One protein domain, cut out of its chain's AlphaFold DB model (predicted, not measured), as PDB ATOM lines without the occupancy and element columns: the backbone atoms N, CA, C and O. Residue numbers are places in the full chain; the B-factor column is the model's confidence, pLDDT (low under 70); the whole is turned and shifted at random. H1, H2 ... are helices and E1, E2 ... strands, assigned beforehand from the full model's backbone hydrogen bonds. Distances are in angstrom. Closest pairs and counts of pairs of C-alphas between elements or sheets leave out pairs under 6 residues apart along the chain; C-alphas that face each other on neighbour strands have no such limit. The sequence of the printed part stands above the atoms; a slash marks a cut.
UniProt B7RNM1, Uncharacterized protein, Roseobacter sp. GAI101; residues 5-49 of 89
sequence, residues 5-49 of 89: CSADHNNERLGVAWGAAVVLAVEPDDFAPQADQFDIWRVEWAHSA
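Overview. This is residues 5 to 49 of the 89 residues of an uncharacterized protein of Roseobacter sp. GAI101 (UniProt B7RNM1). With little regular structure, the printed part is a long, narrow strand hairpin, E1 and E2, between two loops; residues 33 to 38 stick out at one end, and residues 9 to 21 loop round at the other, after the small helix H1. The 45 residues hold H1, E1 and E2 in that order, a mixed class with 17 residues in named elements; the sheet E1 - E2 is antiparallel. It is only just loose, close to extended, a rod of 38 by 18 by 15 A with a radius of gyration of the C-alphas of 13.6 A.

Arrangement. H1, residues 5 to 8, is apart from E2, residues 41 to 46. H1 is too short for an O i to N i+4 pair, and its one O i to N i+3 pair is not within hydrogen-bond range. E1, residues 22 to 28, and E2 form a hairpin, antiparallel at 165 degrees; N 24 and O 44 are 2.8 A apart, and N 46 and O 22 3.0 A, within hydrogen-bond range.

Along the chain. H1 begins at C-alpha 5 (18.800, 37.025, -17.983) and is 6.0 A long. E1 is 18.6 A long and E2 16.8 A, ending at C-alpha 46 (16.318, 24.236, -22.424).

Size, cuts and confidence. The C-alphas of Ala 17 and Gln 37, the two farthest apart, are 38.3 A apart. Both links are long, and the printed part has no cut. Residues 5 to 16 and 30 to 31 have pLDDT under 70.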
ATOM      1  N   CYS A   5      18.658  38.463 -17.700       39.38
ATOM      2  CA  CYS A   5      18.800  37.025 -17.983       39.38
ATOM      3  C   CYS A   5      18.619  36.675 -19.470       39.38
ATOM      4  O   CYS A   5      19.220  35.716 -19.943       39.38
ATOM      5  N   SER A   6      17.835  37.448 -20.232       43.72
ATOM      6  CA  SER A   6      17.655  37.200 -21.671       43.72
ATOM      7  C   SER A   6      18.861  37.605 -22.528       43.72
ATOM      8  O   SER A   6      18.984  37.136 -23.659       43.72
ATOM      9  N   ALA A   7      19.736  38.480 -22.019       41.53
ATOM     10  CA  ALA A   7      20.871  39.003 -22.778       41.53
ATOM     11  C   ALA A   7      22.068  38.034 -22.804       41.53
ATOM     12  O   ALA A   7      22.612  37.797 -23.881       41.53
ATOM     13  N   ASP A   8      22.420  37.409 -21.674       48.38
ATOM     14  CA  ASP A   8      23.522  36.426 -21.619       48.38
ATOM     15  C   ASP A   8      23.187  35.123 -22.370       48.38
ATOM     16  O   ASP A   8      24.043  34.510 -23.011       48.38
ATOM     17  N   HIS A   9      21.913  34.723 -22.371       48.97
ATOM     18  CA  HIS A   9      21.466  33.448 -22.936       48.97
ATOM     19  C   HIS A   9      21.627  33.327 -24.459       48.97
ATOM     20  O   HIS A   9      21.745  32.227 -24.997       48.97
ATOM     21  N   ASN A  10      21.619  34.460 -25.167       48.78
ATOM     22  CA  ASN A  10      21.644  34.480 -26.628       48.78
ATOM     23  C   ASN A  10      23.051  34.341 -27.226       48.78
ATOM     24  O   ASN A  10      23.155  34.085 -28.425       48.78
ATOM     25  N   ASN A  11      24.124  34.494 -26.437       52.22
ATOM     26  CA  ASN A  11      25.488  34.513 -26.983       52.22
ATOM     27  C   ASN A  11      26.480  33.581 -26.270       52.22
ATOM     28  O   ASN A  11      27.477  33.179 -26.869       52.22
ATOM     29  N   GLU A  12      26.200  33.151 -25.040       60.03
ATOM     30  CA  GLU A  12      27.086  32.258 -24.295       60.03
ATOM     31  C   GLU A  12      26.429  30.889 -24.148       60.03
ATOM     32  O   GLU A  12      25.769  30.578 -23.159       60.03
ATOM     33  N   ARG A  13      26.626  30.037 -25.166       64.31
ATOM     34  CA  ARG A  13      26.184  28.625 -25.233       64.31
ATOM     35  C   ARG A  13      26.941  27.744 -24.217       64.31
ATOM     36  O   ARG A  13      27.339  26.630 -24.532       64.31
ATOM     37  N   LEU A  14      27.247  28.288 -23.036       69.00
ATOM     38  CA  LEU A  14      28.031  27.694 -21.951       69.00
ATOM     39  C   LEU A  14      29.396  27.138 -22.405       69.00
ATOM     40  O   LEU A  14      29.943  26.230 -21.787       69.00
ATOM     41  N   GLY A  15      29.944  27.667 -23.507       68.56
ATOM     42  CA  GLY A  15      31.172  27.168 -24.134       68.56
ATOM     43  C   GLY A  15      31.015  25.869 -24.940       68.56
ATOM     44  O   GLY A  15      32.024  25.264 -25.295       68.56
ATOM     45  N   VAL A  16      29.786  25.433 -25.244       69.69
ATOM     46  CA  VAL A  16      29.473  24.173 -25.941       69.69
ATOM     47  C   VAL A  16      28.634  24.431 -27.201       69.69
ATOM     48  O   VAL A  16      27.851  25.376 -27.277       69.69
ATOM     49  N   ALA A  17      28.783  23.587 -28.225       71.25
ATOM     50  CA  ALA A  17      28.100  23.717 -29.517       71.25
ATOM     51  C   ALA A  17      26.632  23.228 -29.504       71.25
ATOM     52  O   ALA A  17      26.191  22.541 -30.420       71.25
ATOM     53  N   TRP A  18      25.861  23.549 -28.466       80.44
ATOM     54  CA  TRP A  18      24.427  23.220 -28.388       80.44
ATOM     55  C   TRP A  18      23.580  24.256 -29.096       80.44
ATOM     56  O   TRP A  18      24.033  25.375 -29.244       80.44
ATOM     57  N   GLY A  19      22.351  23.964 -29.499       75.75
ATOM     58  CA  GLY A  19      21.386  24.960 -29.973       75.75
ATOM     59  C   GLY A  19      21.217  26.155 -29.024       75.75
ATOM     60  O   GLY A  19      21.555  26.092 -27.837       75.75
ATOM     61  N   ALA A  20      20.713  27.267 -29.569       80.25
ATOM     62  CA  ALA A  20      20.318  28.415 -28.756       80.25
ATOM     63  C   ALA A  20      19.313  27.956 -27.696       80.25
ATOM     64  O   ALA A  20      18.440  27.138 -28.001       80.25
ATOM     65  N   ALA A  21      19.452  28.445 -26.468       81.56
ATOM     66  CA  ALA A  21      18.493  28.079 -25.449       81.56
ATOM     67  C   ALA A  21      17.250  28.950 -25.458       81.56
ATOM     68  O   ALA A  21      17.247  30.103 -25.889       81.56
ATOM     69  N   VAL A  22      16.185  28.338 -24.965       85.81
ATOM     70  CA  VAL A  22      14.860  28.925 -24.877       85.81
ATOM     71  C   VAL A  22      14.446  28.910 -23.417       85.81
ATOM     72  O   VAL A  22      14.465  27.861 -22.771       85.81
ATOM     73  N   VAL A  23      14.065  30.080 -22.907       89.06
ATOM     74  CA  VAL A  23      13.470  30.218 -21.576       89.06
ATOM     75  C   VAL A  23      12.052  29.654 -21.621       89.06
ATOM     76  O   VAL A  23      11.246  30.061 -22.456       89.06
ATOM     77  N   LEU A  24      11.763  28.710 -20.731       89.50
ATOM     78  CA  LEU A  24      10.485  28.007 -20.633       89.50
ATOM     79  C   LEU A  24       9.576  28.633 -19.572       89.50
ATOM     80  O   LEU A  24       8.382  28.792 -19.810       89.50
ATOM     81  N   ALA A  25      10.139  29.014 -18.422       87.12
ATOM     82  CA  ALA A  25       9.387  29.615 -17.326       87.12
ATOM     83  C   ALA A  25      10.253  30.557 -16.484       87.12
ATOM     84  O   ALA A  25      11.445  30.320 -16.284       87.12
ATOM     85  N   VAL A  26       9.619  31.614 -15.973       90.25
ATOM     86  CA  VAL A  26      10.157  32.507 -14.941       90.25
ATOM     87  C   VAL A  26       9.012  32.817 -13.985       90.25
ATOM     88  O   VAL A  26       8.181  33.677 -14.274       90.25
ATOM     89  N   GLU A  27       8.928  32.088 -12.876       88.50
ATOM     90  CA  GLU A  27       7.804  32.181 -11.937       88.50
ATOM     91  C   GLU A  27       8.259  32.061 -10.474       88.50
ATOM     92  O   GLU A  27       9.321  31.487 -10.217       88.50
ATOM     93  N   PRO A  28       7.498  32.612  -9.511       85.31
ATOM     94  CA  PRO A  28       7.734  32.368  -8.091       85.31
ATOM     95  C   PRO A  28       7.660  30.870  -7.774       85.31
ATOM     96  O   PRO A  28       6.806  30.162  -8.308       85.31
ATOM     97  N   ASP A  29       8.565  30.388  -6.926       78.94
ATOM     98  CA  ASP A  29       8.573  28.998  -6.471       78.94
ATOM     99  C   ASP A  29       7.931  28.896  -5.083       78.94
ATOM    100  O   ASP A  29       8.487  29.366  -4.088       78.94
ATOM    101  N   ASP A  30       6.747  28.290  -5.024       69.31
ATOM    102  CA  ASP A  30       5.890  28.290  -3.834       69.31
ATOM    103  C   ASP A  30       6.280  27.231  -2.783       69.31
ATOM    104  O   ASP A  30       5.638  27.144  -1.732       69.31
ATOM    105  N   PHE A  31       7.305  26.398  -3.018       65.69
ATOM    106  CA  PHE A  31       7.642  25.332  -2.067       65.69
ATOM    107  C   PHE A  31       9.142  25.040  -1.920       65.69
ATOM    108  O   PHE A  31       9.669  24.055  -2.438       65.69
ATOM    109  N   ALA A  32       9.813  25.830  -1.078       70.50
ATOM    110  CA  ALA A  32      11.144  25.503  -0.565       70.50
ATOM    111  C   ALA A  32      11.244  25.794   0.949       70.50
ATOM    112  O   ALA A  32      11.730  26.853   1.353       70.50
ATOM    113  N   PRO A  33      10.834  24.843   1.812       73.94
ATOM    114  CA  PRO A  33      10.818  25.012   3.272       73.94
ATOM    115  C   PRO A  33      12.169  25.426   3.877       73.94
ATOM    116  O   PRO A  33      12.235  26.084   4.910       73.94
ATOM    117  N   GLN A  34      13.269  25.041   3.230       76.44
ATOM    118  CA  GLN A  34      14.639  25.383   3.609       76.44
ATOM    119  C   GLN A  34      15.016  26.855   3.365       76.44
ATOM    120  O   GLN A  34      16.058  27.298   3.844       76.44
ATOM    121  N   ALA A  35      14.209  27.595   2.606       71.38
ATOM    122  CA  ALA A  35      14.500  28.949   2.147       71.38
ATOM    123  C   ALA A  35      13.327  29.918   2.394       71.38
ATOM    124  O   ALA A  35      13.248  30.953   1.749       71.38
ATOM    125  N   ASP A  36      12.505  29.634   3.411       70.38
ATOM    126  CA  ASP A  36      11.345  30.425   3.879       70.38
ATOM    127  C   ASP A  36      11.653  31.912   4.191       70.38
ATOM    128  O   ASP A  36      10.763  32.733   4.373       70.38
ATOM    129  N   GLN A  37      12.937  32.282   4.255       77.69
ATOM    130  CA  GLN A  37      13.410  33.653   4.483       77.69
ATOM    131  C   GLN A  37      13.640  34.447   3.184       77.69
ATOM    132  O   GLN A  37      14.018  35.618   3.251       77.69
ATOM    133  N   PHE A  38      13.478  33.822   2.015       79.00
ATOM    134  CA  PHE A  38      13.794  34.400   0.712       79.00
ATOM    135  C   PHE A  38      12.624  34.253  -0.261       79.00
ATOM    136  O   PHE A  38      11.951  33.227  -0.281       79.00
ATOM    137  N   ASP A  39      12.446  35.254  -1.126       77.56
ATOM    138  CA  ASP A  39      11.574  35.139  -2.294       77.56
ATOM    139  C   ASP A  39      12.304  34.336  -3.376       77.56
ATOM    140  O   ASP A  39      13.321  34.778  -3.924       77.56
ATOM    141  N   ILE A  40      11.803  33.143  -3.679       83.31
ATOM    142  CA  ILE A  40      12.453  32.209  -4.599       83.31
ATOM    143  C   ILE A  40      11.784  32.305  -5.959       83.31
ATOM    144  O   ILE A  40      10.561  32.311  -6.076       83.31
ATOM    145  N   TRP A  41      12.613  32.364  -6.995       86.25
ATOM    146  CA  TRP A  41      12.174  32.412  -8.380       86.25
ATOM    147  C   TRP A  41      12.735  31.212  -9.128       86.25
ATOM    148  O   TRP A  41      13.954  31.020  -9.180       86.25
ATOM    149  N   ARG A  42      11.846  30.426  -9.735       85.88
ATOM    150  CA  ARG A  42      12.217  29.360 -10.658       85.88
ATOM    151  C   ARG A  42      12.440  29.957 -12.038       85.88
ATOM    152  O   ARG A  42      11.546  30.578 -12.609       85.88
ATOM    153  N   VAL A  43      13.633  29.727 -12.578       89.75
ATOM    154  CA  VAL A  43      13.966  30.005 -13.977       89.75
ATOM    155  C   VAL A  43      14.249  28.676 -14.654       89.75
ATOM    156  O   VAL A  43      15.165  27.958 -14.259       89.75
ATOM    157  N   GLU A  44      13.454  28.347 -15.661       90.50
ATOM    158  CA  GLU A  44      13.568  27.111 -16.427       90.50
ATOM    159  C   GLU A  44      13.922  27.437 -17.876       90.50
ATOM    160  O   GLU A  44      13.334  28.335 -18.480       90.50
ATOM    161  N   TRP A  45      14.883  26.710 -18.443       89.69
ATOM    162  CA  TRP A  45      15.305  26.855 -19.834       89.69
ATOM    163  C   TRP A  45      15.787  25.520 -20.400       89.69
ATOM    164  O   TRP A  45      16.136  24.602 -19.655       89.69
ATOM    165  N   ALA A  46      15.835  25.423 -21.728       88.00
ATOM    166  CA  ALA A  46      16.318  24.236 -22.424       88.00
ATOM    167  C   ALA A  46      17.214  24.587 -23.616       88.00
ATOM    168  O   ALA A  46      16.950  25.551 -24.332       88.00
ATOM    169  N   HIS A  47      18.233  23.753 -23.852       85.69
ATOM    170  CA  HIS A  47      19.041  23.727 -25.074       85.69
ATOM    171  C   HIS A  47      18.712  22.471 -25.886       85.69
ATOM    172  O   HIS A  47      18.539  21.393 -25.317       85.69
ATOM    173  N   SER A  48      18.706  22.578 -27.215       84.44
ATOM    174  CA  SER A  48      18.775  21.398 -28.079       84.44
ATOM    175  C   SER A  48      20.226  20.951 -28.245       84.44
ATOM    176  O   SER A  48      21.118  21.773 -28.445       84.44
ATOM    177  N   ALA A  49      20.488  19.651 -28.165       83.38
ATOM    178  CA  ALA A  49      21.817  19.098 -28.385       83.38
ATOM    179  C   ALA A  49      21.710  17.772 -29.136       83.38
ATOM    180  O   ALA A  49      20.961  16.887 -28.724       83.38
TER     181      ALA A  49